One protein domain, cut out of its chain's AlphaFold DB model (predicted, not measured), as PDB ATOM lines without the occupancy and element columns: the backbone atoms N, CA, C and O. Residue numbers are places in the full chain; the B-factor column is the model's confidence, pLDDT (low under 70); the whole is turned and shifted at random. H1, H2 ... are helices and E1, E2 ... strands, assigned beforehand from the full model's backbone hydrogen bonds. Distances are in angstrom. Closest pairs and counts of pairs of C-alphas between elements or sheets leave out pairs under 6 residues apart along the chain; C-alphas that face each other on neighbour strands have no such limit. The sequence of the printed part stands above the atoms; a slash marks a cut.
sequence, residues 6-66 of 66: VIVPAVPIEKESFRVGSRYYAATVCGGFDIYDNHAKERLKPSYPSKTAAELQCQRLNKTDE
ATOM      1  N   VAL A   6     -18.976 -21.374 -10.439       95.06
ATOM      2  CA  VAL A   6     -19.050 -22.810 -10.765       95.06
ATOM      3  C   VAL A   6     -19.150 -23.031 -12.269       95.06
ATOM      4  O   VAL A   6     -19.583 -22.157 -13.009       95.06
ATOM      5  N   ILE A   7     -18.749 -24.207 -12.745       95.00
ATOM      6  CA  ILE A   7     -18.827 -24.550 -14.171       95.00
ATOM      7  C   ILE A   7     -20.149 -25.250 -14.438       95.00
ATOM      8  O   ILE A   7     -20.507 -26.193 -13.733       95.00
ATOM      9  N   VAL A   8     -20.837 -24.832 -15.492       93.75
ATOM     10  CA  VAL A   8     -22.080 -25.450 -15.959       93.75
ATOM     11  C   VAL A   8     -21.994 -25.726 -17.462       93.75
ATOM     12  O   VAL A   8     -21.251 -25.043 -18.167       93.75
ATOM     13  N   PRO A   9     -22.741 -26.703 -18.005       92.50
ATOM     14  CA  PRO A   9     -22.876 -26.844 -19.452       92.50
ATOM     15  C   PRO A   9     -23.405 -25.544 -20.057       92.50
ATOM     16  O   PRO A   9     -24.342 -24.948 -19.510       92.50
ATOM     17  N   ALA A  10     -22.817 -25.097 -21.165       90.62
ATOM     18  CA  ALA A  10     -23.269 -23.894 -21.848       90.62
ATOM     19  C   ALA A  10     -24.720 -24.050 -22.310       90.62
ATOM     20  O   ALA A  10     -25.166 -25.158 -22.618       90.62
ATOM     21  N   VAL A  11     -25.462 -22.941 -22.347       87.56
ATOM     22  CA  VAL A  11     -26.829 -22.961 -22.887       87.56
ATOM     23  C   VAL A  11     -26.754 -23.435 -24.344       87.56
ATOM     24  O   VAL A  11     -26.020 -22.812 -25.119       87.56
ATOM     25  N   PRO A  12     -27.455 -24.520 -24.725       85.06
ATOM     26  CA  PRO A  12     -27.483 -24.964 -26.110       85.06
ATOM     27  C   PRO A  12     -28.001 -23.841 -27.004       85.06
ATOM     28  O   PRO A  12     -29.014 -23.214 -26.695       85.06
ATOM     29  N   ILE A  13     -27.296 -23.580 -28.100       83.25
ATOM     30  CA  ILE A  13     -27.691 -22.550 -29.060       83.25
ATOM     31  C   ILE A  13     -28.444 -23.251 -30.182       83.25
ATOM     32  O   ILE A  13     -27.941 -24.218 -30.762       83.25
ATOM     33  N   GLU A  14     -29.655 -22.784 -30.473       83.44
ATOM     34  CA  GLU A  14     -30.405 -23.231 -31.641       83.44
ATOM     35  C   GLU A  14     -29.664 -22.794 -32.905       83.44
ATOM     36  O   GLU A  14     -29.382 -21.611 -33.098       83.44
ATOM     37  N   LYS A  15     -29.305 -23.764 -33.746       82.69
ATOM     38  CA  LYS A  15     -28.646 -23.502 -35.026       82.69
ATOM     39  C   LYS A  15     -29.642 -23.522 -36.176       82.69
ATOM     40  O   LYS A  15     -29.517 -22.739 -37.109       82.69
ATOM     41  N   GLU A  16     -30.603 -24.432 -36.107       84.31
ATOM     42  CA  GLU A  16     -31.628 -24.612 -37.124       84.31
ATOM     43  C   GLU A  16     -32.908 -25.093 -36.452       84.31
ATOM     44  O   GLU A  16     -32.870 -25.976 -35.595       84.31
ATOM     45  N   SER A  17     -34.042 -24.548 -36.869       86.19
ATOM     46  CA  SER A  17     -35.346 -25.138 -36.601       86.19
ATOM     47  C   SER A  17     -35.970 -25.600 -37.900       86.19
ATOM     48  O   SER A  17     -35.909 -24.933 -38.930       86.19
ATOM     49  N   PHE A  18     -36.600 -26.766 -37.841       87.38
ATOM     50  CA  PHE A  18     -37.315 -27.328 -38.973       87.38
ATOM     51  C   PHE A  18     -38.608 -27.993 -38.516       87.38
ATOM     52  O   PHE A  18     -38.817 -28.314 -37.342       87.38
ATOM     53  N   ARG A  19     -39.512 -28.186 -39.473       91.94
ATOM     54  CA  ARG A  19     -40.840 -28.742 -39.236       91.94
ATOM     55  C   ARG A  19     -41.022 -30.018 -40.042       91.94
ATOM     56  O   ARG A  19     -40.754 -30.039 -41.238       91.94
ATOM     57  N   VAL A  20     -41.537 -31.062 -39.396       89.88
ATOM     58  CA  VAL A  20     -41.927 -32.318 -40.054       89.88
ATOM     59  C   VAL A  20     -43.392 -32.593 -39.724       89.88
ATOM     60  O   VAL A  20     -43.739 -32.964 -38.600       89.88
ATOM     61  N   GLY A  21     -44.281 -32.358 -40.694       90.88
ATOM     62  CA  GLY A  21     -45.731 -32.461 -40.498       90.88
ATOM     63  C   GLY A  21     -46.253 -31.419 -39.499       90.88
ATOM     64  O   GLY A  21     -46.174 -30.219 -39.752       90.88
ATOM     65  N   SER A  22     -46.799 -31.855 -38.362       92.12
ATOM     66  CA  SER A  22     -47.230 -30.977 -37.256       92.12
ATOM     67  C   SER A  22     -46.173 -30.785 -36.160       92.12
ATOM     68  O   SER A  22     -46.409 -30.028 -35.222       92.12
ATOM     69  N   ARG A  23     -45.018 -31.459 -36.253       92.25
ATOM     70  CA  ARG A  23     -43.970 -31.435 -35.222       92.25
ATOM     71  C   ARG A  23     -42.898 -30.398 -35.538       92.25
ATOM     72  O   ARG A  23     -42.472 -30.281 -36.687       92.25
ATOM     73  N   TYR A  24     -42.438 -29.714 -34.497       88.69
ATOM     74  CA  TYR A  24     -41.336 -28.758 -34.539       88.69
ATOM     75  C   TYR A  24     -40.089 -29.390 -33.923       88.69
ATOM     76  O   TYR A  24     -40.167 -29.995 -32.854       88.69
ATOM     77  N   TYR A  25     -38.956 -29.242 -34.598       87.69
ATOM     78  CA  TYR A  25     -37.653 -29.701 -34.138       87.69
ATOM     79  C   TYR A  25     -36.688 -28.519 -34.126       87.69
ATOM     80  O   TYR A  25     -36.691 -27.708 -35.050       87.69
ATOM     81  N   ALA A  26     -35.856 -28.450 -33.092       87.12
ATOM     82  CA  ALA A  26     -34.753 -27.507 -32.995       87.12
ATOM     83  C   ALA A  26     -33.447 -28.304 -32.911       87.12
ATOM     84  O   ALA A  26     -33.235 -29.080 -31.977       87.12
ATOM     85  N   ALA A  27     -32.578 -28.135 -33.901       84.94
ATOM     86  CA  ALA A  27     -31.218 -28.632 -33.864       84.94
ATOM     87  C   ALA A  27     -30.373 -27.662 -33.031       84.94
ATOM     88  O   ALA A  27     -30.024 -26.562 -33.469       84.94
ATOM     89  N   THR A  28     -30.045 -28.070 -31.807       83.06
ATOM     90  CA  THR A  28     -29.188 -27.293 -30.907       83.06
ATOM     91  C   THR A  28     -27.758 -27.809 -30.938       83.06
ATOM     92  O   THR A  28     -27.531 -29.018 -30.877       83.06
ATOM     93  N   VAL A  29     -26.784 -26.904 -30.955       80.25
ATOM     94  CA  VAL A  29     -25.371 -27.245 -30.753       80.25
ATOM     95  C   VAL A  29     -24.981 -27.059 -29.289       80.25
ATOM     96  O   VAL A  29     -25.383 -26.092 -28.638       80.25
ATOM     97  N   CYS A  30     -24.178 -27.990 -28.765       73.19
ATOM     98  CA  CYS A  30     -23.577 -27.846 -27.443       73.19
ATOM     99  C   CYS A  30     -22.547 -26.709 -27.491       73.19
ATOM    100  O   CYS A  30     -21.529 -26.825 -28.168       73.19
ATOM    101  N   GLY A  31     -22.817 -25.609 -26.783       79.88
ATOM    102  CA  GLY A  31     -21.958 -24.418 -26.755       79.88
ATOM    103  C   GLY A  31     -20.695 -24.554 -25.894       79.88
ATOM    104  O   GLY A  31     -20.013 -23.559 -25.666       79.88
ATOM    105  N   GLY A  32     -20.404 -25.752 -25.375       90.62
ATOM    106  CA  GLY A  32     -19.305 -25.997 -24.441       90.62
ATOM    107  C   GLY A  32     -19.719 -25.809 -22.978       90.62
ATOM    108  O   GLY A  32     -20.690 -26.415 -22.524       90.62
ATOM    109  N   PHE A  33     -18.983 -24.989 -22.228       93.38
ATOM    110  CA  PHE A  33     -19.139 -24.781 -20.786       93.38
ATOM    111  C   PHE A  33     -19.225 -23.289 -20.448       93.38
ATOM    112  O   PHE A  33     -18.406 -22.509 -20.911       93.38
ATOM    113  N   ASP A  34     -20.182 -22.885 -19.618       94.31
ATOM    114  CA  ASP A  34     -20.263 -21.532 -19.055       94.31
ATOM    115  C   ASP A  34     -19.726 -21.533 -17.614       94.31
ATOM    116  O   ASP A  34     -19.708 -22.566 -16.936       94.31
ATOM    117  N   ILE A  35     -19.346 -20.355 -17.121       95.31
ATOM    118  CA  ILE A  35     -19.149 -20.124 -15.687       95.31
ATOM    119  C   ILE A  35     -20.413 -19.464 -15.141       95.31
ATOM    120  O   ILE A  35     -20.909 -18.501 -15.716       95.31
ATOM    121  N   TYR A  36     -20.940 -19.985 -14.044       95.62
ATOM    122  CA  TYR A  36     -22.104 -19.465 -13.344       95.62
ATOM    123  C   TYR A  36     -21.670 -18.800 -12.039       95.62
ATOM    124  O   TYR A  36     -20.957 -19.415 -11.244       95.62
ATOM    125  N   ASP A  37     -22.091 -17.556 -11.829       94.75
ATOM    126  CA  ASP A  37     -21.932 -16.848 -10.560       94.75
ATOM    127  C   ASP A  37     -23.129 -17.179  -9.656       94.75
ATOM    128  O   ASP A  37     -24.262 -16.782  -9.930       94.75
ATOM    129  N   ASN A  38     -22.889 -17.910  -8.566       92.69
ATOM    130  CA  ASN A  38     -23.915 -18.277  -7.592       92.69
ATOM    131  C   ASN A  38     -24.474 -17.071  -6.820       92.69
ATOM    132  O   ASN A  38     -25.610 -17.137  -6.349       92.69
ATOM    133  N   HIS A  39     -23.707 -15.986  -6.678       93.31
ATOM    134  CA  HIS A  39     -24.147 -14.779  -5.978       93.31
ATOM    135  C   HIS A  39     -25.034 -13.923  -6.880       93.31
ATOM    136  O   HIS A  39     -26.170 -13.617  -6.516       93.31
ATOM    137  N   ALA A  40     -24.540 -13.581  -8.072       93.88
ATOM    138  CA  ALA A  40     -25.286 -12.781  -9.047       93.88
ATOM    139  C   ALA A  40     -26.387 -13.583  -9.768       93.88
ATOM    140  O   ALA A  40     -27.285 -13.000 -10.372       93.88
ATOM    141  N   LYS A  41     -26.360 -14.920  -9.658       93.88
ATOM    142  CA  LYS A  41     -27.281 -15.866 -10.310       93.88
ATOM    143  C   LYS A  41     -27.301 -15.724 -11.831       93.88
ATOM    144  O   LYS A  41     -28.347 -15.840 -12.469       93.88
ATOM    145  N   GLU A  42     -26.130 -15.500 -12.416       94.06
ATOM    146  CA  GLU A  42     -25.971 -15.264 -13.848       94.06
ATOM    147  C   GLU A  42     -24.883 -16.142 -14.471       94.06
ATOM    148  O   GLU A  42     -23.950 -16.602 -13.809       94.06
ATOM    149  N   ARG A  43     -25.013 -16.387 -15.778       92.38
ATOM    150  CA  ARG A  43     -23.998 -17.080 -16.579       92.38
ATOM    151  C   ARG A  43     -23.070 -16.052 -17.209       92.38
ATOM    152  O   ARG A  43     -23.508 -15.245 -18.025       92.38
ATOM    153  N   LEU A  44     -21.789 -16.140 -16.888       90.88
ATOM    154  CA  LEU A  44     -20.750 -15.312 -17.477       90.88
ATOM    155  C   LEU A  44     -20.467 -15.768 -18.916       90.88
ATOM    156  O   LEU A  44     -20.355 -16.964 -19.197       90.88
ATOM    157  N   LYS A  45     -20.347 -14.800 -19.829       82.38
ATOM    158  CA  LYS A  45     -19.922 -14.998 -21.222       82.38
ATOM    159  C   LYS A  45     -18.465 -14.539 -21.394       82.38
ATOM    160  O   LYS A  45     -18.064 -13.588 -20.724       82.38
ATOM    161  N   PRO A  46     -17.678 -15.155 -22.296       80.75
ATOM    162  CA  PRO A  46     -18.060 -16.157 -23.300       80.75
ATOM    163  C   PRO A  46     -18.122 -17.604 -22.774       80.75
ATOM    164  O   PRO A  46     -17.567 -17.922 -21.727       80.75
ATOM    165  N   SER A  47     -18.777 -18.480 -23.541       88.38
ATOM    166  CA  SER A  47     -18.767 -19.934 -23.326       88.38
ATOM    167  C   SER A  47     -17.408 -20.532 -23.723       88.38
ATOM    168  O   SER A  47     -16.827 -20.153 -24.742       88.38
ATOM    169  N   TYR A  48     -16.898 -21.474 -22.935       91.50
ATOM    170  CA  TYR A  48     -15.621 -22.157 -23.139       91.50
ATOM    171  C   TYR A  48     -15.810 -23.449 -23.943       91.50
ATOM    172  O   TYR A  48     -16.644 -24.275 -23.573       91.50
ATOM    173  N   PRO A  49     -15.005 -23.705 -24.988       88.25
ATOM    174  CA  PRO A  49     -15.158 -24.898 -25.824       88.25
ATOM    175  C   PRO A  49     -14.763 -26.199 -25.109       88.25
ATOM    176  O   PRO A  49     -15.207 -27.275 -25.501       88.25
ATOM    177  N   SER A  50     -13.934 -26.125 -24.061       91.38
ATOM    178  CA  SER A  50     -13.491 -27.285 -23.284       91.38
ATOM    179  C   SER A  50     -13.672 -27.063 -21.788       91.38
ATOM    180  O   SER A  50     -13.577 -25.940 -21.283       91.38
ATOM    181  N   LYS A  51     -13.894 -28.163 -21.062       91.75
ATOM    182  CA  LYS A  51     -14.048 -28.137 -19.605       91.75
ATOM    183  C   LYS A  51     -12.788 -27.602 -18.925       91.75
ATOM    184  O   LYS A  51     -12.887 -26.780 -18.028       91.75
ATOM    185  N   THR A  52     -11.611 -28.000 -19.405       94.12
ATOM    186  CA  THR A  52     -10.317 -27.567 -18.857       94.12
ATOM    187  C   THR A  52     -10.125 -26.053 -18.958       94.12
ATOM    188  O   THR A  52      -9.656 -25.430 -18.010       94.12
ATOM    189  N   ALA A  53     -10.536 -25.434 -20.074       92.62
ATOM    190  CA  ALA A  53     -10.484 -23.979 -20.219       92.62
ATOM    191  C   ALA A  53     -11.424 -23.273 -19.224       92.62
ATOM    192  O   ALA A  53     -11.029 -22.287 -18.599       92.62
ATOM    193  N   ALA A  54     -12.633 -23.815 -19.023       94.12
ATOM    194  CA  ALA A  54     -13.565 -23.313 -18.015       94.12
ATOM    195  C   ALA A  54     -13.039 -23.505 -16.582       94.12
ATOM    196  O   ALA A  54     -13.206 -22.620 -15.748       94.12
ATOM    197  N   GLU A  55     -12.375 -24.628 -16.290       94.69
ATOM    198  CA  GLU A  55     -11.803 -24.943 -14.973       94.69
ATOM    199  C   GLU A  55     -10.701 -23.963 -14.583       94.69
ATOM    200  O   GLU A  55     -10.747 -23.408 -13.484       94.69
ATOM    201  N   LEU A  56      -9.767 -23.678 -15.493       94.56
ATOM    202  CA  LEU A  56      -8.701 -22.703 -15.255       94.56
ATOM    203  C   LEU A  56      -9.262 -21.315 -14.932       94.56
ATOM    204  O   LEU A  56      -8.834 -20.669 -13.972       94.56
ATOM    205  N   GLN A  57     -10.251 -20.863 -15.703       94.19
ATOM    206  CA  GLN A  57     -10.854 -19.556 -15.484       94.19
ATOM    207  C   GLN A  57     -11.704 -19.515 -14.207       94.19
ATOM    208  O   GLN A  57     -11.624 -18.547 -13.454       94.19
ATOM    209  N   CYS A  58     -12.496 -20.553 -13.944       94.06
ATOM    210  CA  CYS A  58     -13.325 -20.658 -12.746       94.06
ATOM    211  C   CYS A  58     -12.468 -20.624 -11.471       94.06
ATOM    212  O   CYS A  58     -12.775 -19.895 -10.529       94.06
ATOM    213  N   GLN A  59     -11.338 -21.337 -11.462       93.75
ATOM    214  CA  GLN A  59     -10.377 -21.273 -10.359       93.75
ATOM    215  C   GLN A  59      -9.769 -19.878 -10.207       93.75
ATOM    216  O   GLN A  59      -9.626 -19.402  -9.086       93.75
ATOM    217  N   ARG A  60      -9.424 -19.207 -11.313       93.31
ATOM    218  CA  ARG A  60      -8.898 -17.837 -11.268       93.31
ATOM    219  C   ARG A  60      -9.901 -16.867 -10.645       93.31
ATOM    220  O   ARG A  60      -9.518 -16.105  -9.768       93.31
ATOM    221  N   LEU A  61     -11.169 -16.922 -11.052       92.25
ATOM    222  CA  LEU A  61     -12.218 -16.053 -10.512       92.25
ATOM    223  C   LEU A  61     -12.436 -16.292  -9.015       92.25
ATOM    224  O   LEU A  61     -12.444 -15.337  -8.249       92.25
ATOM    225  N   ASN A  62     -12.508 -17.555  -8.585       91.50
ATOM    226  CA  ASN A  62     -12.659 -17.884  -7.165       91.50
ATOM    227  C   ASN A  62     -11.435 -17.503  -6.310       91.50
ATOM    228  O   ASN A  62     -11.600 -17.266  -5.125       91.50
ATOM    229  N   LYS A  63     -10.226 -17.426  -6.886       89.56
ATOM    230  CA  LYS A  63      -9.008 -16.963  -6.187       89.56
ATOM    231  C   LYS A  63      -8.881 -15.442  -6.094       89.56
ATOM    232  O   LYS A  63      -8.063 -14.958  -5.331       89.56
ATOM    233  N   THR A  64      -9.599 -14.702  -6.940       78.38
ATOM    234  CA  THR A  64      -9.549 -13.227  -6.953       78.38
ATOM    235  C   THR A  64     -10.644 -12.617  -6.067       78.38
ATOM    236  O   THR A  64     -10.637 -11.415  -5.840       78.38
ATOM    237  N   ASP A  65     -11.600 -13.436  -5.618       58.59
ATOM    238  CA  ASP A  65     -12.714 -13.058  -4.733       58.59
ATOM    239  C   ASP A  65     -12.409 -13.357  -3.244       58.59
ATOM    240  O   ASP A  65     -13.251 -13.078  -2.395       58.59
ATOM    241  N   GLU A  66     -11.229 -13.925  -2.936       53.34
ATOM    242  CA  GLU A  66     -10.644 -13.995  -1.577       53.34
ATOM    243  C   GLU A  66      -9.897 -12.698  -1.235       53.34
ATOM    244  O   GLU A  66     -10.042 -12.238  -0.079       53.34
TER     245      GLU A  66
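What this domain is: This is residues 6 to 66 of the 66 residues of an uncharacterized protein of Pseudomonas sp. GM84 (UniProt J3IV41). A small head, made of the three-stranded sheet E1 E4 E5 with the helix H1 over one face, bears a long two-stranded arm, the hairpin of E2 and E3. The arm makes the length of the whole, and residues 19 to 24 at its tip stick out free. The printed part has 61 residues, with five named strands and then one named helix along the chain, E1 E2 E3 E4 E5 H1. Both sheets, E1 - E4 - E5 and E2 - E3, are antiparallel, and the class is mixed, helices and strands. The whole is only just loose, close to extended, with a radius of gyration of the C-alphas of 15.5 A and spans of 55 by 23 by 12 A.

How they stand to each other: In the larger sheet, E4, residues 33 to 37, is the inner strand, and E1, residues 6 to 9, and E5, residues 42 to 48, are the edge strands. E1 and E4 are antiparallel at 140 degrees, with N 8 and O 34 2.9 A apart, within hydrogen-bond range. E4 and E5 form a hairpin, antiparallel at 153 degrees, with N 48 and O 33 at 2.7 A. This sheet is only just strongly twisted, its C-alphas lying up to 4.0 A off the best plane. H1, residues 51 to 64, is on one face of it, two layers of helix and sheet, at a height over the sheet of 9.2 A. H1 lies over E4, where 9 of its 14 C-alphas fall, and only just not over E1, where 2 fall. It runs along the strands, at 12 degrees to E4 on the local plane. The closest C-alphas of E4 and H1 are those of Phe 33 and Lys 51, 6.2 A apart. In H1 every O i to N i+4 pair is within hydrogen-bond range. E2, residues 13 to 20, and E3, residues 23 to 29, form the other hairpin, antiparallel at 155 degrees, with N 18 and O 25 at 2.9 A and N 27 and O 16 at 2.8 A. E2 bends by 51 degrees at residue 16. Both E2 and E3 are apart from H1.

Where its parts are: E1 begins at C-alpha 6, (-19.050, -22.810, -10.765). E2 is 20.5 A long from first to last C-alpha and ends at C-alpha 20, (-41.927, -32.318, -40.054). E3 is 19.6 A long, E4 13.2 A and E5 15.5 A. H1 is 20.1 A long and ends at C-alpha 64, (-9.549, -13.227, -6.953).

The domain as a whole: The C-alphas farthest apart are those of Gly 21 and Glu 66, 55.6 A. The printed part has no cut, and the five links between named elements are tight. The mean pLDDT of the printed part is 88.6, and residues 65 to 66 are under 70.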